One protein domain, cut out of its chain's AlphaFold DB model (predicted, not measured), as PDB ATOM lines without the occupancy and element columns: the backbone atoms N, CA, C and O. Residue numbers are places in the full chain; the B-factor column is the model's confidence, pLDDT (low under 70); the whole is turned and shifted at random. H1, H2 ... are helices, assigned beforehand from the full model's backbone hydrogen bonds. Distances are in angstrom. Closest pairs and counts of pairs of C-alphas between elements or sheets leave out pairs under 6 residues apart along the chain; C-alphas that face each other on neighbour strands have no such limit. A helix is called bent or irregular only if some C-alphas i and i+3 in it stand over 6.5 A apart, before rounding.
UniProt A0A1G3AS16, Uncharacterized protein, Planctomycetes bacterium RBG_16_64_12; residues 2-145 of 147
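Overview. This is residues 2 to 145 of the 147 residues of an uncharacterized protein of Planctomycetes bacterium RBG_16_64_12 (UniProt A0A1G3AS16). One very long helix, H6, makes the long axis; H2b and H5 pack on one side of it, H3 and H4 make a further layer beyond them, and H1 sits away from these, beside the first residues of H6. The bent helix H2 leads from the first residues of H6 out to H2b, H1 folds back along its first arm H2a, and residues 134 to 145, of which 134 to 144 belong to H6, stick out free. The printed part has 144 residues, with six named helices in the order H1 to H6 and no named strand: the class is all helix. The whole is loose, with a radius of gyration of the C-alphas of 18.0 A, and a rod in outline, spanning 67 by 31 by 23 A.

Along the chain. H1 is residues 2 to 10, from C-alpha 2 at (36.360, 32.284, 36.553). H2, residues 14 to 42, was assigned as one helix by its hydrogen bonds but is bent, with C-alphas 27 and 30 7.6 A apart; its arms are H2a, residues 14 to 27, 19.9 A long, and H2b, residues 30 to 42, 18.5 A long. H3 is residues 47 to 58, 16.9 A, and H4 residues 62 to 68. H5 is residues 84 to 94, 16.7 A; it is neither bent nor irregular, but only just: C-alphas 88 and 91 are 6.3 A apart. H6, residues 101 to 144, runs 64.7 A to C-alpha 144 at (34.253, 78.687, 19.995).

Arrangement. H6 touches H2a with residues 101 to 112 alone, closest at the C-alphas of Gly 14 and Leu 105, 3.6 A. H2b touches H6 residues 122 to 129 alone, closest at the C-alphas of Val 39 and Leu 126, 6.1 A, the same way at a shallow tilt of 34 degrees, only just short of steep. H5 and H6 form a helical hairpin with a shallow tilt of 20 degrees; the closest C-alphas are those of Leu 88 and Val 111, 6.3 A. H1 and H2a form another, at 17 degrees, with the C-alphas of Gly 5 and Ala 17 closest at 4.1 A. H2b and H3 form a third, closest at the C-alphas of Gly 30 and Lys 57, 5.4 A. H3 and H4 form a fourth, closest at the C-alphas of Ala 56 and Ala 65, 4.4 A; both are apart from H6. H4 touches H5 at a steep tilt of 48 degrees, with the C-alphas of Ile 66 and Thr 86 closest at 6.2 A. Every O i to N i+4 pair is within hydrogen-bond range in H1, H2a, H2b, H3 and H4; in H5 it is 6 of 7 and in H6 39 of 40.

Size, cuts and confidence. The C-alphas farthest apart are those of Asp 98 and Lys 145, 69.5 A. Without the stretch that stands free, the body spans 46 by 31 by 23 A. The printed part has no cut, and the link from H4 to H5, residues 69 to 83, is long. The mean pLDDT of the printed part is 92.1; residue 95 and residues 143 to 145 are under 70.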
ATOM      1  N   PHE A   2      36.943  32.434  37.897       93.19
ATOM      2  CA  PHE A   2      36.360  32.284  36.553       93.19
ATOM      3  C   PHE A   2      37.071  31.258  35.657       93.19
ATOM      4  O   PHE A   2      36.444  30.303  35.219       93.19
ATOM      5  N   PHE A   3      38.391  31.370  35.476       95.62
ATOM      6  CA  PHE A   3      39.151  30.407  34.664       95.62
ATOM      7  C   PHE A   3      39.123  28.971  35.204       95.62
ATOM      8  O   PHE A   3      39.273  28.028  34.437       95.62
ATOM      9  N   LYS A   4      38.911  28.789  36.517       96.81
ATOM     10  CA  LYS A   4      38.731  27.452  37.101       96.81
ATOM     11  C   LYS A   4      37.362  26.874  36.730       96.81
ATOM     12  O   LYS A   4      37.292  25.695  36.407       96.81
ATOM     13  N   GLY A   5      36.323  27.712  36.714       96.56
ATOM     14  CA  GLY A   5      35.001  27.352  36.196       96.56
ATOM     15  C   GLY A   5      35.069  26.947  34.731       96.56
ATOM     16  O   GLY A   5      34.706  25.827  34.410       96.56
ATOM     17  N   LEU A   6      35.688  27.782  33.892       96.50
ATOM     18  CA  LEU A   6      35.837  27.507  32.457       96.50
ATOM     19  C   LEU A   6      36.623  26.224  32.182       96.50
ATOM     20  O   LEU A   6      36.264  25.435  31.318       96.50
ATOM     21  N   ARG A   7      37.699  25.984  32.939       97.94
ATOM     22  CA  ARG A   7      38.449  24.730  32.832       97.94
ATOM     23  C   ARG A   7      37.597  23.522  33.220       97.94
ATOM     24  O   ARG A   7      37.708  22.501  32.559       97.94
ATOM     25  N   SER A   8      36.800  23.635  34.281       97.00
ATOM     26  CA  SER A   8      35.925  22.550  34.744       97.00
ATOM     27  C   SER A   8      34.832  22.269  33.712       97.00
ATOM     28  O   SER A   8      34.631  21.122  33.345       97.00
ATOM     29  N   GLU A   9      34.216  23.320  33.166       97.31
ATOM     30  CA  GLU A   9      33.210  23.233  32.103       97.31
ATOM     31  C   GLU A   9      33.775  22.530  30.861       97.31
ATOM     32  O   GLU A   9      33.211  21.546  30.397       97.31
ATOM     33  N   ASN A  10      34.952  22.950  30.383       97.19
ATOM     34  CA  ASN A  10      35.616  22.334  29.226       97.19
ATOM     35  C   ASN A  10      36.027  20.870  29.454       97.19
ATOM     36  O   ASN A  10      36.306  20.154  28.497       97.19
ATOM     37  N   GLN A  11      36.125  20.439  30.712       97.69
ATOM     38  CA  GLN A  11      36.414  19.057  31.095       97.69
ATOM     39  C   GLN A  11      35.138  18.242  31.351       97.69
ATOM     40  O   GLN A  11      35.245  17.078  31.726       97.69
ATOM     41  N   GLY A  12      33.957  18.841  31.171       96.81
ATOM     42  CA  GLY A  12      32.675  18.207  31.460       96.81
ATOM     43  C   GLY A  12      32.398  18.031  32.952       96.81
ATOM     44  O   GLY A  12      31.600  17.182  33.300       96.81
ATOM     45  N   LEU A  13      33.063  18.792  33.830       96.81
ATOM     46  CA  LEU A  13      32.875  18.744  35.284       96.81
ATOM     47  C   LEU A  13      31.832  19.789  35.702       96.81
ATOM     48  O   LEU A  13      32.189  20.902  36.120       96.81
ATOM     49  N   GLY A  14      30.552  19.452  35.569       95.44
ATOM     50  CA  GLY A  14      29.438  20.388  35.718       95.44
ATOM     51  C   GLY A  14      29.281  20.963  37.122       95.44
ATOM     52  O   GLY A  14      29.240  22.187  37.290       95.44
ATOM     53  N   ILE A  15      29.279  20.116  38.155       94.38
ATOM     54  CA  ILE A  15      29.197  20.534  39.568       94.38
ATOM     55  C   ILE A  15      30.344  21.495  39.910       94.38
ATOM     56  O   ILE A  15      30.146  22.541  40.541       94.38
ATOM     57  N   GLY A  16      31.555  21.160  39.456       94.50
ATOM     58  CA  GLY A  16      32.747  21.978  39.658       94.50
ATOM     59  C   GLY A  16      32.648  23.330  38.950       94.50
ATOM     60  O   GLY A  16      32.905  24.373  39.562       94.50
ATOM     61  N   ALA A  17      32.240  23.323  37.680       96.44
ATOM     62  CA  ALA A  17      32.050  24.527  36.878       96.44
ATOM     63  C   ALA A  17      31.029  25.472  37.521       96.44
ATOM     64  O   ALA A  17      31.341  26.642  37.781       96.44
ATOM     65  N   PHE A  18      29.859  24.941  37.878       94.38
ATOM     66  CA  PHE A  18      28.784  25.691  38.516       94.38
ATOM     67  C   PHE A  18      29.230  26.305  39.849       94.38
ATOM     68  O   PHE A  18      29.074  27.510  40.071       94.38
ATOM     69  N   ALA A  19      29.872  25.517  40.720       93.12
ATOM     70  CA  ALA A  19      30.373  25.999  42.006       93.12
ATOM     71  C   ALA A  19      31.414  27.123  41.850       93.12
ATOM     72  O   ALA A  19      31.438  28.080  42.637       93.12
ATOM     73  N   TYR A  20      32.279  27.049  40.833       95.44
ATOM     74  CA  TYR A  20      33.222  28.126  40.545       95.44
ATOM     75  C   TYR A  20      32.530  29.387  40.037       95.44
ATOM     76  O   TYR A  20      32.894  30.475  40.496       95.44
ATOM     77  N   TYR A  21      31.554  29.278  39.136       94.62
ATOM     78  CA  TYR A  21      30.831  30.449  38.637       94.62
ATOM     79  C   TYR A  21      29.968  31.112  39.703       94.62
ATOM     80  O   TYR A  21      30.001  32.340  39.814       94.62
ATOM     81  N   ARG A  22      29.326  30.333  40.579       91.44
ATOM     82  CA  ARG A  22      28.654  30.855  41.777       91.44
ATOM     83  C   ARG A  22      29.569  31.773  42.583       91.44
ATOM     84  O   ARG A  22      29.250  32.934  42.833       91.44
ATOM     85  N   ARG A  23      30.769  31.279  42.899       91.69
ATOM     86  CA  ARG A  23      31.789  32.047  43.626       91.69
ATOM     87  C   ARG A  23      32.287  33.262  42.851       91.69
ATOM     88  O   ARG A  23      32.746  34.214  43.475       91.69
ATOM     89  N   VAL A  24      32.275  33.252  41.518       92.81
ATOM     90  CA  VAL A  24      32.612  34.450  40.732       92.81
ATOM     91  C   VAL A  24      31.563  35.527  40.961       92.81
ATOM     92  O   VAL A  24      31.935  36.641  41.319       92.81
ATOM     93  N   VAL A  25      30.282  35.193  40.805       90.62
ATOM     94  CA  VAL A  25      29.175  36.143  40.965       90.62
ATOM     95  C   VAL A  25      29.161  36.731  42.378       90.62
ATOM     96  O   VAL A  25      29.173  37.953  42.534       90.62
ATOM     97  N   GLU A  26      29.235  35.880  43.403       88.62
ATOM     98  CA  GLU A  26      29.220  36.308  44.807       88.62
ATOM     99  C   GLU A  26      30.419  37.217  45.141       88.62
ATOM    100  O   GLU A  26      30.240  38.323  45.653       88.62
ATOM    101  N   ASN A  27      31.644  36.814  44.775       90.75
ATOM    102  CA  ASN A  27      32.851  37.592  45.087       90.75
ATOM    103  C   ASN A  27      32.978  38.878  44.260       90.75
ATOM    104  O   ASN A  27      33.684  39.802  44.664       90.75
ATOM    105  N   GLN A  28      32.366  38.935  43.074       90.69
ATOM    106  CA  GLN A  28      32.402  40.123  42.221       90.69
ATOM    107  C   GLN A  28      31.206  41.056  42.438       90.69
ATOM    108  O   GLN A  28      31.216  42.136  41.851       90.69
ATOM    109  N   LYS A  29      30.231  40.720  43.301       90.44
ATOM    110  CA  LYS A  29      29.020  41.527  43.557       90.44
ATOM    111  C   LYS A  29      29.322  43.023  43.682       90.44
ATOM    112  O   LYS A  29      28.749  43.829  42.961       90.44
ATOM    113  N   GLY A  30      30.251  43.392  44.568       91.94
ATOM    114  CA  GLY A  30      30.602  44.796  44.808       91.94
ATOM    115  C   GLY A  30      31.138  45.501  43.560       91.94
ATOM    116  O   GLY A  30      30.686  46.594  43.234       91.94
ATOM    117  N   ARG A  31      32.034  44.842  42.818       93.00
ATOM    118  CA  ARG A  31      32.620  45.376  41.577       93.00
ATOM    119  C   ARG A  31      31.600  45.486  40.446       93.00
ATOM    120  O   ARG A  31      31.631  46.454  39.694       93.00
ATOM    121  N   LEU A  32      30.701  44.509  40.328       93.06
ATOM    122  CA  LEU A  32      29.612  44.538  39.353       93.06
ATOM    123  C   LEU A  32      28.657  45.694  39.647       93.06
ATOM    124  O   LEU A  32      28.334  46.458  38.742       93.06
ATOM    125  N   LEU A  33      28.267  45.872  40.913       94.94
ATOM    126  CA  LEU A  33      27.420  46.989  41.326       94.94
ATOM    127  C   LEU A  33      28.102  48.339  41.105       94.94
ATOM    128  O   LEU A  33      27.453  49.251  40.613       94.94
ATOM    129  N   ASP A  34      29.406  48.458  41.360       96.50
ATOM    130  CA  ASP A  34      30.159  49.676  41.037       96.50
ATOM    131  C   ASP A  34      30.125  50.009  39.544       96.50
ATOM    132  O   ASP A  34      29.888  51.158  39.160       96.50
ATOM    133  N   ALA A  35      30.318  49.006  38.687       96.25
ATOM    134  CA  ALA A  35      30.251  49.198  37.246       96.25
ATOM    135  C   ALA A  35      28.836  49.592  36.785       96.25
ATOM    136  O   ALA A  35      28.689  50.504  35.973       96.25
ATOM    137  N   ILE A  36      27.798  48.967  37.350       96.25
ATOM    138  CA  ILE A  36      26.391  49.292  37.078       96.25
ATOM    139  C   ILE A  36      26.050  50.712  37.545       96.25
ATOM    140  O   ILE A  36      25.414  51.453  36.800       96.25
ATOM    141  N   ILE A  37      26.492  51.119  38.740       97.25
ATOM    142  CA  ILE A  37      26.306  52.481  39.263       97.25
ATOM    143  C   ILE A  37      26.984  53.492  38.339       97.25
ATOM    144  O   ILE A  37      26.389  54.518  38.014       97.25
ATOM    145  N   ASN A  38      28.204  53.204  37.877       96.88
ATOM    146  CA  ASN A  38      28.917  54.065  36.935       96.88
ATOM    147  C   ASN A  38      28.146  54.224  35.615       96.88
ATOM    148  O   ASN A  38      27.947  55.349  35.158       96.88
ATOM    149  N   VAL A  39      27.653  53.123  35.039       96.50
ATOM    150  CA  VAL A  39      26.788  53.179  33.850       96.50
ATOM    151  C   VAL A  39      25.535  53.997  34.142       96.50
ATOM    152  O   VAL A  39      25.259  54.937  33.410       96.50
ATOM    153  N   GLY A  40      24.827  53.716  35.239       96.00
ATOM    154  CA  GLY A  40      23.605  54.427  35.610       96.00
ATOM    155  C   GLY A  40      23.814  55.934  35.752       96.00
ATOM    156  O   GLY A  40      23.013  56.710  35.239       96.00
ATOM    157  N   ARG A  41      24.918  56.368  36.372       95.44
ATOM    158  CA  ARG A  41      25.266  57.795  36.479       95.44
ATOM    159  C   ARG A  41      25.504  58.434  35.110       95.44
ATOM    160  O   ARG A  41      25.092  59.571  34.907       95.44
ATOM    161  N   LYS A  42      26.132  57.715  34.176       93.06
ATOM    162  CA  LYS A  42      26.388  58.210  32.814       93.06
ATOM    163  C   LYS A  42      25.146  58.205  31.925       93.06
ATOM    164  O   LYS A  42      24.984  59.099  31.110       93.06
ATOM    165  N   THR A  43      24.248  57.238  32.097       90.25
ATOM    166  CA  THR A  43      23.019  57.122  31.296       90.25
ATOM    167  C   THR A  43      21.831  57.879  31.899       90.25
ATOM    168  O   THR A  43      20.707  57.698  31.442       90.25
ATOM    169  N   GLY A  44      22.040  58.689  32.943       90.44
ATOM    170  CA  GLY A  44      20.984  59.508  33.548       90.44
ATOM    171  C   GLY A  44      19.952  58.725  34.367       90.44
ATOM    172  O   GLY A  44      18.794  59.128  34.447       90.44
ATOM    173  N   LEU A  45      20.347  57.604  34.976       93.88
ATOM    174  CA  LEU A  45      19.480  56.847  35.875       93.88
ATOM    175  C   LEU A  45      19.055  57.719  37.070       93.88
ATOM    176  O   LEU A  45      19.862  58.448  37.649       93.88
ATOM    177  N   VAL A  46      17.781  57.624  37.460       95.12
ATOM    178  CA  VAL A  46      17.210  58.468  38.519       95.12
ATOM    179  C   VAL A  46      17.958  58.310  39.856       95.12
ATOM    180  O   VAL A  46      18.307  57.183  40.230       95.12
ATOM    181  N   PRO A  47      18.143  59.392  40.644       94.94
ATOM    182  CA  PRO A  47      18.923  59.348  41.887       94.94
ATOM    183  C   PRO A  47      18.454  58.287  42.886       94.94
ATOM    184  O   PRO A  47      19.270  57.648  43.546       94.94
ATOM    185  N   LYS A  48      17.138  58.045  42.956       95.69
ATOM    186  CA  LYS A  48      16.558  57.003  43.814       95.69
ATOM    187  C   LYS A  48      17.086  55.608  43.459       95.69
ATOM    188  O   LYS A  48      17.436  54.856  44.359       95.69
ATOM    189  N   ALA A  49      17.177  55.278  42.171       95.50
ATOM    190  CA  ALA A  49      17.680  53.981  41.724       95.50
ATOM    191  C   ALA A  49      19.195  53.852  41.961       95.50
ATOM    192  O   ALA A  49      19.656  52.791  42.374       95.50
ATOM    193  N   ILE A  50      19.959  54.941  41.807       97.12
ATOM    194  CA  ILE A  50      21.381  54.976  42.190       97.12
ATOM    195  C   ILE A  50      21.557  54.696  43.688       97.12
ATOM    196  O   ILE A  50      22.355  53.834  44.051       97.12
ATOM    197  N   ALA A  51      20.768  55.342  44.550       96.62
ATOM    198  CA  ALA A  51      20.809  55.097  45.992       96.62
ATOM    199  C   ALA A  51      20.442  53.643  46.346       96.62
ATOM    200  O   ALA A  51      21.066  53.037  47.219       96.62
ATOM    201  N   THR A  52      19.475  53.046  45.639       96.94
ATOM    202  CA  THR A  52      19.139  51.621  45.787       96.94
ATOM    203  C   THR A  52      20.327  50.717  45.442       96.94
ATOM    204  O   THR A  52      20.635  49.801  46.204       96.94
ATOM    205  N   LEU A  53      21.041  50.992  44.345       96.62
ATOM    206  CA  LEU A  53      22.238  50.234  43.957       96.62
ATOM    207  C   LEU A  53      23.381  50.386  44.976       96.62
ATOM    208  O   LEU A  53      24.050  49.406  45.309       96.62
ATOM    209  N   GLU A  54      23.593  51.593  45.503       96.81
ATOM    210  CA  GLU A  54      24.603  51.867  46.536       96.81
ATOM    211  C   GLU A  54      24.285  51.153  47.858       96.81
ATOM    212  O   GLU A  54      25.174  50.569  48.485       96.81
ATOM    213  N   SER A  55      23.011  51.123  48.255       96.06
ATOM    214  CA  SER A  55      22.553  50.361  49.421       96.06
ATOM    215  C   SER A  55      22.785  48.856  49.234       96.06
ATOM    216  O   SER A  55      23.370  48.202  50.101       96.06
ATOM    217  N   ALA A  56      22.436  48.314  48.064       95.62
ATOM    218  CA  ALA A  56      22.655  46.906  47.735       95.62
ATOM    219  C   ALA A  56      24.141  46.511  47.685       95.62
ATOM    220  O   ALA A  56      24.510  45.370  47.989       95.62
ATOM    221  N   LYS A  57      25.029  47.449  47.338       94.69
ATOM    222  CA  LYS A  57      26.477  47.223  47.399       94.69
ATOM    223  C   LYS A  57      26.930  46.937  48.832       94.69
ATOM    224  O   LYS A  57      27.675  45.974  49.030       94.69
ATOM    225  N   SER A  58      26.428  47.705  49.795       93.19
ATOM    226  CA  SER A  58      26.758  47.590  51.224       93.19
ATOM    227  C   SER A  58      26.068  46.420  51.938       93.19
ATOM    228  O   SER A  58      26.495  46.029  53.019       93.19
ATOM    229  N   GLU A  59      25.029  45.837  51.341       94.31
ATOM    230  CA  GLU A  59      24.328  44.669  51.885       94.31
ATOM    231  C   GLU A  59      25.234  43.424  51.899       94.31
ATOM    232  O   GLU A  59      25.829  43.060  50.885       94.31
ATOM    233  N   THR A  60      25.352  42.736  53.031       88.12
ATOM    234  CA  THR A  60      26.237  41.567  53.160       88.12
ATOM    235  C   THR A  60      25.598  40.307  52.588       88.12
ATOM    236  O   THR A  60      26.298  39.454  52.037       88.12
ATOM    237  N   GLN A  61      24.269  40.202  52.644       89.12
ATOM    238  CA  GLN A  61      23.536  39.065  52.100       89.12
ATOM    239  C   GLN A  61      23.310  39.233  50.591       89.12
ATOM    240  O   GLN A  61      22.510  40.061  50.153       89.12
ATOM    241  N   PHE A  62      23.968  38.395  49.780       87.25
ATOM    242  CA  PHE A  62      23.874  38.449  48.314       87.25
ATOM    243  C   PHE A  62      22.420  38.434  47.814       87.25
ATOM    244  O   PHE A  62      22.041  39.312  47.046       87.25
ATOM    245  N   SER A  63      21.586  37.510  48.303       88.12
ATOM    246  CA  SER A  63      20.181  37.414  47.879       88.12
ATOM    247  C   SER A  63      19.397  38.697  48.128       88.12
ATOM    248  O   SER A  63      18.736  39.203  47.227       88.12
ATOM    249  N   LYS A  64      19.548  39.282  49.320       91.50
ATOM    250  CA  LYS A  64      18.874  40.527  49.698       91.50
ATOM    251  C   LYS A  64      19.355  41.713  48.856       91.50
ATOM    252  O   LYS A  64      18.558  42.568  48.477       91.50
ATOM    253  N   ALA A  65      20.646  41.742  48.517       92.75
ATOM    254  CA  ALA A  65      21.207  42.745  47.619       92.75
ATOM    255  C   ALA A  65      20.624  42.641  46.200       92.75
ATOM    256  O   ALA A  65      20.312  43.662  45.597       92.75
ATOM    257  N   ILE A  66      20.467  41.429  45.659       92.00
ATOM    258  CA  ILE A  66      19.913  41.251  44.310       92.00
ATOM    259  C   ILE A  66      18.402  41.505  44.278       92.00
ATOM    260  O   ILE A  66      17.891  42.081  43.316       92.00
ATOM    261  N   GLU A  67      17.680  41.123  45.329       91.31
ATOM    262  CA  GLU A  67      16.246  41.380  45.436       91.31
ATOM    263  C   GLU A  67      15.912  42.871  45.486       91.31
ATOM    264  O   GLU A  67      14.945  43.292  44.851       91.31
ATOM    265  N   SER A  68      16.723  43.675  46.179       93.38
ATOM    266  CA  SER A  68      16.473  45.113  46.319       93.38
ATOM    267  C   SER A  68      16.712  45.913  45.034       93.38
ATOM    268  O   SER A  68      16.157  46.999  44.888       93.38
ATOM    269  N   ILE A  69      17.486  45.381  44.080       93.88
ATOM    270  CA  ILE A  69      17.858  46.077  42.833       93.88
ATOM    271  C   ILE A  69      17.102  45.586  41.596       93.88
ATOM    272  O   ILE A  69      17.464  45.981  40.486       93.88
ATOM    273  N   LYS A  70      16.082  44.728  41.750       89.50
ATOM    274  CA  LYS A  70      15.317  44.136  40.631       89.50
ATOM    275  C   LYS A  70      14.942  45.173  39.564       89.50
ATOM    276  O   LYS A  70      15.215  44.950  38.383       89.50
ATOM    277  N   ASP A  71      14.468  46.340  40.002       90.94
ATOM    278  CA  ASP A  71      14.012  47.426  39.126       90.94
ATOM    279  C   ASP A  71      15.039  48.558  38.934       90.94
ATOM    280  O   ASP A  71      14.860  49.416  38.072       90.94
ATOM    281  N   ALA A  72      16.140  48.554  39.692       94.12
ATOM    282  CA  ALA A  72      17.108  49.654  39.744       94.12
ATOM    283  C   ALA A  72      18.231  49.569  38.689       94.12
ATOM    284  O   ALA A  72      19.107  50.430  38.654       94.12
ATOM    285  N   ILE A  73      18.236  48.541  37.836       94.31
ATOM    286  CA  ILE A  73      19.249  48.370  36.783       94.31
ATOM    287  C   ILE A  73      18.979  49.322  35.601       94.31
ATOM    288  O   ILE A  73      17.827  49.442  35.185       94.31
ATOM    289  N   PRO A  74      20.007  49.977  35.022       94.38
ATOM    290  CA  PRO A  74      19.877  50.732  33.775       94.38
ATOM    291  C   PRO A  74      19.431  49.855  32.598       94.38
ATOM    292  O   PRO A  74      19.922  48.736  32.440       94.38
ATOM    293  N   ASP A  75      18.589  50.384  31.706       94.06
ATOM    294  CA  ASP A  75      18.131  49.652  30.512       94.06
ATOM    295  C   ASP A  75      19.281  49.186  29.615       94.06
ATOM    296  O   ASP A  75      19.227  48.082  29.079       94.06
ATOM    297  N   ALA A  76      20.367  49.962  29.544       94.00
ATOM    298  CA  ALA A  76      21.579  49.614  28.802       94.00
ATOM    299  C   ALA A  76      22.228  48.286  29.249       94.00
ATOM    300  O   ALA A  76      22.991  47.689  28.496       94.00
ATOM    301  N   ILE A  77      21.933  47.810  30.466       95.69
ATOM    302  CA  ILE A  77      22.486  46.570  31.035       95.69
ATOM    303  C   ILE A  77      21.469  45.417  30.988       95.69
ATOM    304  O   ILE A  77      21.838  44.252  31.158       95.69
ATOM    305  N   ARG A  78      20.182  45.698  30.746       95.31
ATOM    306  CA  ARG A  78      19.147  44.660  30.705       95.31
ATOM    307  C   ARG A  78      19.380  43.703  29.529       95.31
ATOM    308  O   ARG A  78      19.593  44.122  28.395       95.31
ATOM    309  N   ILE A  79      19.255  42.398  29.780       94.69
ATOM    310  CA  ILE A  79      19.315  41.358  28.741       94.69
ATOM    311  C   ILE A  79      17.884  40.973  28.388       94.69
ATOM    312  O   ILE A  79      17.169  40.416  29.222       94.69
ATOM    313  N   LYS A  80      17.445  41.296  27.164       92.50
ATOM    314  CA  LYS A  80      16.052  41.082  26.716       92.50
ATOM    315  C   LYS A  80      15.028  41.635  27.731       92.50
ATOM    316  O   LYS A  80      14.060  40.967  28.080       92.50
ATOM    317  N   GLY A  81      15.297  42.830  28.269       91.81
ATOM    318  CA  GLY A  81      14.449  43.499  29.267       91.81
ATOM    319  C   GLY A  81      14.580  42.981  30.706       91.81
ATOM    320  O   GLY A  81      13.940  43.520  31.605       91.81
ATOM    321  N   ARG A  82      15.417  41.970  30.970       92.69
ATOM    322  CA  ARG A  82      15.583  41.374  32.305       92.69
ATOM    323  C   ARG A  82      16.857  41.848  32.996       92.69
ATOM    324  O   ARG A  82      17.872  42.098  32.350       92.69
ATOM    325  N   ASN A  83      16.807  41.918  34.325       93.50
ATOM    326  CA  ASN A  83      17.976  42.163  35.164       93.50
ATOM    327  C   ASN A  83      18.901  40.922  35.153       93.50
ATOM    328  O   ASN A  83      18.494  39.872  35.660       93.50
ATOM    329  N   PRO A  84      20.137  41.019  34.625       94.06
ATOM    330  CA  PRO A  84      21.052  39.880  34.551       94.06
ATOM    331  C   PRO A  84      21.468  39.343  35.926       94.06
ATOM    332  O   PRO A  84      21.632  38.138  36.080       94.06
ATOM    333  N   LEU A  85      21.579  40.190  36.955       92.94
ATOM    334  CA  LEU A  85      21.917  39.725  38.303       92.94
ATOM    335  C   LEU A  85      20.786  38.901  38.923       92.94
ATOM    336  O   LEU A  85      21.059  37.920  39.609       92.94
ATOM    337  N   THR A  86      19.525  39.247  38.644       91.44
ATOM    338  CA  THR A  86      18.371  38.436  39.062       91.44
ATOM    339  C   THR A  86      18.332  37.095  38.325       91.44
ATOM    340  O   THR A  86      18.047  36.077  38.950       91.44
ATOM    341  N   LEU A  87      18.672  37.074  37.029       91.75
ATOM    342  CA  LEU A  87      18.789  35.827  36.259       91.75
ATOM    343  C   LEU A  87      19.871  34.902  36.823       91.75
ATOM    344  O   LEU A  87      19.655  33.699  36.902       91.75
ATOM    345  N   LEU A  88      21.010  35.459  37.242       91.00
ATOM    346  CA  LEU A  88      22.098  34.698  37.860       91.00
ATOM    347  C   LEU A  88      21.750  34.241  39.281       91.00
ATOM    348  O   LEU A  88      22.136  33.156  39.692       91.00
ATOM    349  N   HIS A  89      21.028  35.048  40.054       86.25
ATOM    350  CA  HIS A  89      20.722  34.750  41.455       86.25
ATOM    351  C   HIS A  89      19.803  33.538  41.642       86.25
ATOM    352  O   HIS A  89      20.049  32.751  42.557       86.25
ATOM    353  N   ALA A  90      18.800  33.364  40.776       79.12
ATOM    354  CA  ALA A  90      17.841  32.264  40.870       79.12
ATOM    355  C   ALA A  90      18.510  30.868  40.890       79.12
ATOM    356  O   ALA A  90      18.388  30.182  41.907       79.12
ATOM    357  N   PRO A  91      19.290  30.458  39.865       79.44
ATOM    358  CA  PRO A  91      19.931  29.144  39.861       79.44
ATOM    359  C   PRO A  91      20.996  29.017  40.957       79.44
ATOM    360  O   PRO A  91      21.151  27.959  41.562       79.44
ATOM    361  N   LEU A  92      21.724  30.097  41.264       78.31
ATOM    362  CA  LEU A  92      22.793  30.069  42.264       78.31
ATOM    363  C   LEU A  92      22.282  29.890  43.703       78.31
ATOM    364  O   LEU A  92      23.044  29.438  44.560       78.31
ATOM    365  N   SER A  93      21.019  30.232  43.966       76.12
ATOM    366  CA  SER A  93      20.405  30.141  45.296       76.12
ATOM    367  C   SER A  93      19.734  28.801  45.565       76.12
ATOM    368  O   SER A  93      19.780  28.334  46.699       76.12
ATOM    369  N   GLU A  94      19.145  28.182  44.541       75.62
ATOM    370  CA  GLU A  94      18.466  26.882  44.641       75.62
ATOM    371  C   GLU A  94      19.456  25.742  44.953       75.62
ATOM    372  O   GLU A  94      19.124  24.773  45.630       75.62
ATOM    373  N   GLY A  95      20.721  25.913  44.555       69.00
ATOM    374  CA  GLY A  95      21.778  24.940  44.802       69.00
ATOM    375  C   GLY A  95      21.773  23.792  43.791       69.00
ATOM    376  O   GLY A  95      21.079  23.818  42.779       69.00
ATOM    377  N   ILE A  96      22.625  22.799  44.048       76.88
ATOM    378  CA  ILE A  96      22.888  21.676  43.129       76.88
ATOM    379  C   ILE A  96      22.602  20.311  43.761       76.88
ATOM    380  O   ILE A  96      22.976  19.294  43.196       76.88
ATOM    381  N   HIS A  97      21.995  20.276  44.952       73.62
ATOM    382  CA  HIS A  97      21.935  19.062  45.774       73.62
ATOM    383  C   HIS A  97      21.146  17.913  45.128       73.62
ATOM    384  O   HIS A  97      21.487  16.763  45.370       73.62
ATOM    385  N   ASP A  98      20.184  18.229  44.258       84.00
ATOM    386  CA  ASP A  98      19.353  17.244  43.553       84.00
ATOM    387  C   ASP A  98      19.599  17.232  42.032       84.00
ATOM    388  O   ASP A  98      18.781  16.714  41.276       84.00
ATOM    389  N   LYS A  99      20.699  17.841  41.566       88.00
ATOM    390  CA  LYS A  99      21.035  17.935  40.138       88.00
ATOM    391  C   LYS A  99      22.165  16.972  39.784       88.00
ATOM    392  O   LYS A  99      23.130  16.821  40.534       88.00
ATOM    393  N   THR A 100      22.062  16.359  38.613       93.75
ATOM    394  CA  THR A 100      23.140  15.576  37.993       93.75
ATOM    395  C   THR A 100      24.308  16.474  37.576       93.75
ATOM    396  O   THR A 100      24.180  17.703  37.503       93.75
ATOM    397  N   ASP A 101      25.468  15.873  37.300       94.06
ATOM    398  CA  ASP A 101      26.622  16.640  36.825       94.06
ATOM    399  C   ASP A 101      26.337  17.262  35.452       94.06
ATOM    400  O   ASP A 101      26.633  18.437  35.240       94.06
ATOM    401  N   GLU A 102      25.650  16.538  34.569       96.12
ATOM    402  CA  GLU A 102      25.219  17.015  33.255       96.12
ATOM    403  C   GLU A 102      24.265  18.216  33.351       96.12
ATOM    404  O   GLU A 102      24.434  19.207  32.634       96.12
ATOM    405  N   GLU A 103      23.292  18.185  34.266       94.44
ATOM    406  CA  GLU A 103      22.415  19.337  34.519       94.44
ATOM    407  C   GLU A 103      23.198  20.532  35.075       94.44
ATOM    408  O   GLU A 103      22.969  21.676  34.672       94.44
ATOM    409  N   CYS A 104      24.154  20.284  35.975       94.69
ATOM    410  CA  CYS A 104      25.032  21.332  36.491       94.69
ATOM    411  C   CYS A 104      25.926  21.921  35.395       94.69
ATOM    412  O   CYS A 104      26.213  23.117  35.434       94.69
ATOM    413  N   LEU A 105      26.347  21.113  34.419       96.00
ATOM    414  CA  LEU A 105      27.136  21.564  33.279       96.00
ATOM    415  C   LEU A 105      26.325  22.521  32.403       96.00
ATOM    416  O   LEU A 105      26.805  23.616  32.116       96.00
ATOM    417  N   GLY A 106      25.081  22.162  32.068       95.69
ATOM    418  CA  GLY A 106      24.171  23.050  31.336       95.69
ATOM    419  C   GLY A 106      23.951  24.378  32.065       95.69
ATOM    420  O   GLY A 106      24.152  25.450  31.494       95.69
ATOM    421  N   LEU A 107      23.663  24.324  33.369       93.94
ATOM    422  CA  LEU A 107      23.523  25.534  34.185       93.94
ATOM    423  C   LEU A 107      24.813  26.362  34.249       93.94
ATOM    424  O   LEU A 107      24.755  27.591  34.265       93.94
ATOM    425  N   ALA A 108      25.982  25.722  34.314       94.81
ATOM    426  CA  ALA A 108      27.263  26.420  34.326       94.81
ATOM    427  C   ALA A 108      27.497  27.181  33.013       94.81
ATOM    428  O   ALA A 108      27.940  28.334  33.052       94.81
ATOM    429  N   THR A 109      27.155  26.566  31.878       96.62
ATOM    430  CA  THR A 109      27.183  27.203  30.558       96.62
ATOM    431  C   THR A 109      26.253  28.414  30.507       96.62
ATOM    432  O   THR A 109      26.718  29.514  30.201       96.62
ATOM    433  N   ASP A 110      24.991  28.266  30.915       95.88
ATOM    434  CA  ASP A 110      24.015  29.366  30.931       95.88
ATOM    435  C   ASP A 110      24.487  30.536  31.813       95.88
ATOM    436  O   ASP A 110      24.442  31.708  31.427       95.88
ATOM    437  N   VAL A 111      25.007  30.225  33.006       94.31
ATOM    438  CA  VAL A 111      25.578  31.217  33.929       94.31
ATOM    439  C   VAL A 111      26.749  31.958  33.281       94.31
ATOM    440  O   VAL A 111      26.838  33.186  33.403       94.31
ATOM    441  N   ARG A 112      27.650  31.248  32.587       95.50
ATOM    442  CA  ARG A 112      28.778  31.862  31.871       95.50
ATOM    443  C   ARG A 112      28.291  32.797  30.767       95.50
ATOM    444  O   ARG A 112      28.836  33.896  30.645       95.50
ATOM    445  N   GLU A 113      27.299  32.390  29.983       96.81
ATOM    446  CA  GLU A 113      26.756  33.213  28.896       96.81
ATOM    447  C   GLU A 113      26.143  34.514  29.420       96.81
ATOM    448  O   GLU A 113      26.465  35.594  28.920       96.81
ATOM    449  N   ILE A 114      25.338  34.442  30.484       95.88
ATOM    450  CA  ILE A 114      24.744  35.634  31.103       95.88
ATOM    451  C   ILE A 114      25.817  36.545  31.713       95.88
ATOM    452  O   ILE A 114      25.743  37.768  31.567       95.88
ATOM    453  N   LEU A 115      26.834  35.974  32.369       93.94
ATOM    454  CA  LEU A 115      27.974  36.734  32.890       93.94
ATOM    455  C   LEU A 115      28.709  37.493  31.782       93.94
ATOM    456  O   LEU A 115      29.039  38.668  31.961       93.94
ATOM    457  N   PHE A 116      28.959  36.829  30.655       95.38
ATOM    458  CA  PHE A 116      29.648  37.423  29.516       95.38
ATOM    459  C   PHE A 116      28.812  38.535  28.878       95.38
ATOM    460  O   PHE A 116      29.282  39.667  28.787       95.38
ATOM    461  N   ALA A 117      27.544  38.258  28.566       96.75
ATOM    462  CA  ALA A 117      26.628  39.240  27.990       96.75
ATOM    463  C   ALA A 117      26.458  40.481  28.889       96.75
ATOM    464  O   ALA A 117      26.441  41.611  28.401       96.75
ATOM    465  N   MET A 118      26.380  40.302  30.212       95.56
ATOM    466  CA  MET A 118      26.325  41.424  31.155       95.56
ATOM    467  C   MET A 118      27.618  42.254  31.135       95.56
ATOM    468  O   MET A 118      27.557  43.485  31.143       95.56
ATOM    469  N   ALA A 119      28.785  41.603  31.112       94.19
ATOM    470  CA  ALA A 119      30.071  42.294  31.044       94.19
ATOM    471  C   ALA A 119      30.223  43.084  29.733       94.19
ATOM    472  O   ALA A 119      30.680  44.230  29.761       94.19
ATOM    473  N   GLU A 120      29.788  42.512  28.609       96.44
ATOM    474  CA  GLU A 120      29.759  43.195  27.315       96.44
ATOM    475  C   GLU A 120      28.835  44.410  27.333       96.44
ATOM    476  O   GLU A 120      29.269  45.490  26.945       96.44
ATOM    477  N   LYS A 121      27.612  44.278  27.862       96.50
ATOM    478  CA  LYS A 121      26.656  45.391  27.979       96.50
ATOM    479  C   LYS A 121      27.195  46.549  28.819       96.50
ATOM    480  O   LYS A 121      27.054  47.710  28.445       96.50
ATOM    481  N   ILE A 122      27.862  46.245  29.934       96.00
ATOM    482  CA  ILE A 122      28.537  47.259  30.757       96.00
ATOM    483  C   ILE A 122      29.643  47.955  29.954       96.00
ATOM    484  O   ILE A 122      29.737  49.183  29.962       96.00
ATOM    485  N   ALA A 123      30.494  47.186  29.270       95.38
ATOM    486  CA  ALA A 123      31.603  47.736  28.496       95.38
ATOM    487  C   ALA A 123      31.120  48.589  27.311       95.38
ATOM    488  O   ALA A 123      31.682  49.657  27.059       95.38
ATOM    489  N   GLU A 124      30.083  48.131  26.613       95.75
ATOM    490  CA  GLU A 124      29.402  48.829  25.524       95.75
ATOM    491  C   GLU A 124      28.843  50.167  26.015       95.75
ATOM    492  O   GLU A 124      29.274  51.213  25.530       95.75
ATOM    493  N   ALA A 125      28.024  50.160  27.072       95.38
ATOM    494  CA  ALA A 125      27.423  51.373  27.623       95.38
ATOM    495  C   ALA A 125      28.473  52.415  28.055       95.38
ATOM    496  O   ALA A 125      28.326  53.611  27.802       95.38
ATOM    497  N   LEU A 126      29.574  51.984  28.684       93.50
ATOM    498  CA  LEU A 126      30.649  52.900  29.084       93.50
ATOM    499  C   LEU A 126      31.417  53.474  27.885       93.50
ATOM    500  O   LEU A 126      31.851  54.630  27.940       93.50
ATOM    501  N   ARG A 127      31.608  52.677  26.827       95.00
ATOM    502  CA  ARG A 127      32.295  53.092  25.598       95.00
ATOM    503  C   ARG A 127      31.447  54.073  24.796       95.00
ATOM    504  O   ARG A 127      31.977  55.096  24.374       95.00
ATOM    505  N   GLU A 128      30.160  53.782  24.629       93.06
ATOM    506  CA  GLU A 128      29.202  54.653  23.942       93.06
ATOM    507  C   GLU A 128      29.133  56.028  24.603       93.06
ATOM    508  O   GLU A 128      29.293  57.043  23.929       93.06
ATOM    509  N   GLN A 129      29.000  56.065  25.932       91.38
ATOM    510  CA  GLN A 129      28.963  57.324  26.678       91.38
ATOM    511  C   GLN A 129      30.248  58.136  26.496       91.38
ATOM    512  O   GLN A 129      30.188  59.327  26.219       91.38
ATOM    513  N   LYS A 130      31.420  57.488  26.551       91.69
ATOM    514  CA  LYS A 130      32.694  58.176  26.299       91.69
ATOM    515  C   LYS A 130      32.766  58.756  24.880       91.69
ATOM    516  O   LYS A 130      33.189  59.894  24.711       91.69
ATOM    517  N   ALA A 131      32.366  57.984  23.870       92.56
ATOM    518  CA  ALA A 131      32.390  58.436  22.482       92.56
ATOM    519  C   ALA A 131      31.445  59.629  22.251       92.56
ATOM    520  O   ALA A 131      31.802  60.567  21.537       92.56
ATOM    521  N   LEU A 132      30.266  59.615  22.883       91.62
ATOM    522  CA  LEU A 132      29.318  60.729  22.849       91.62
ATOM    523  C   LEU A 132      29.872  61.975  23.551       91.62
ATOM    524  O   LEU A 132      29.822  63.057  22.968       91.62
ATOM    525  N   ASP A 133      30.453  61.826  24.745       90.56
ATOM    526  CA  ASP A 133      31.094  62.925  25.482       90.56
ATOM    527  C   ASP A 133      32.192  63.597  24.638       90.56
ATOM    528  O   ASP A 133      32.242  64.826  24.513       90.56
ATOM    529  N   ASP A 134      33.047  62.786  24.006       93.88
ATOM    530  CA  ASP A 134      34.125  63.259  23.136       93.88
ATOM    531  C   ASP A 134      33.565  64.003  21.908       93.88
ATOM    532  O   ASP A 134      34.041  65.091  21.563       93.88
ATOM    533  N   ALA A 135      32.513  63.475  21.272       94.81
ATOM    534  CA  ALA A 135      31.857  64.124  20.138       94.81
ATOM    535  C   ALA A 135      31.225  65.475  20.521       94.81
ATOM    536  O   ALA A 135      31.440  66.476  19.830       94.81
ATOM    537  N   ILE A 136      30.502  65.534  21.646       92.94
ATOM    538  CA  ILE A 136      29.881  66.766  22.165       92.94
ATOM    539  C   ILE A 136      30.952  67.820  22.457       92.94
ATOM    540  O   ILE A 136      30.803  68.987  22.070       92.94
ATOM    541  N   LYS A 137      32.051  67.416  23.099       94.69
ATOM    542  CA  LYS A 137      33.184  68.296  23.401       94.69
ATOM    543  C   LYS A 137      33.804  68.866  22.126       94.69
ATOM    544  O   LYS A 137      33.995  70.081  22.040       94.69
ATOM    545  N   ASN A 138      34.070  68.019  21.134       94.50
ATOM    546  CA  ASN A 138      34.670  68.434  19.865       94.50
ATOM    547  C   ASN A 138      33.779  69.441  19.121       94.50
ATOM    548  O   ASN A 138      34.255  70.497  18.694       94.50
ATOM    549  N   LEU A 139      32.473  69.167  19.028       93.94
ATOM    550  CA  LEU A 139      31.521  70.072  18.378       93.94
ATOM    551  C   LEU A 139      31.383  71.402  19.135       93.94
ATOM    552  O   LEU A 139      31.381  72.463  18.509       93.94
ATOM    553  N   SER A 140      31.358  71.376  20.469       92.31
ATOM    554  CA  SER A 140      31.267  72.592  21.294       92.31
ATOM    555  C   SER A 140      32.501  73.490  21.158       92.31
ATOM    556  O   SER A 140      32.376  74.711  21.067       92.31
ATOM    557  N   GLN A 141      33.697  72.899  21.077       90.69
ATOM    558  CA  GLN A 141      34.949  73.640  20.892       90.69
ATOM    559  C   GLN A 141      35.103  74.201  19.473       90.69
ATOM    560  O   GLN A 141      35.653  75.290  19.305       90.69
ATOM    561  N   SER A 142      34.585  73.501  18.458       81.38
ATOM    562  CA  SER A 142      34.612  73.982  17.070       81.38
ATOM    563  C   SER A 142      33.816  75.283  16.876       81.38
ATOM    564  O   SER A 142      34.248  76.159  16.131       81.38
ATOM    565  N   ARG A 143      32.717  75.471  17.623       65.38
ATOM    566  CA  ARG A 143      31.927  76.717  17.626       65.38
ATOM    567  C   ARG A 143      32.631  77.896  18.305       65.38
ATOM    568  O   ARG A 143      32.350  79.038  17.959       65.38
ATOM    569  N   GLY A 144      33.536  77.642  19.253       59.12
ATOM    570  CA  GLY A 144      34.253  78.687  19.995       59.12
ATOM    571  C   GLY A 144      35.430  79.319  19.244       59.12
ATOM    572  O   GLY A 144      35.882  80.386  19.636       59.12
ATOM    573  N   LYS A 145      35.915  78.693  18.163       56.91
ATOM    574  CA  LYS A 145      37.056  79.179  17.359       56.91
ATOM    575  C   LYS A 145      36.658  80.059  16.162       56.91
ATOM    576  O   LYS A 145      37.510  80.379  15.342       56.91
TER     577      LYS A 145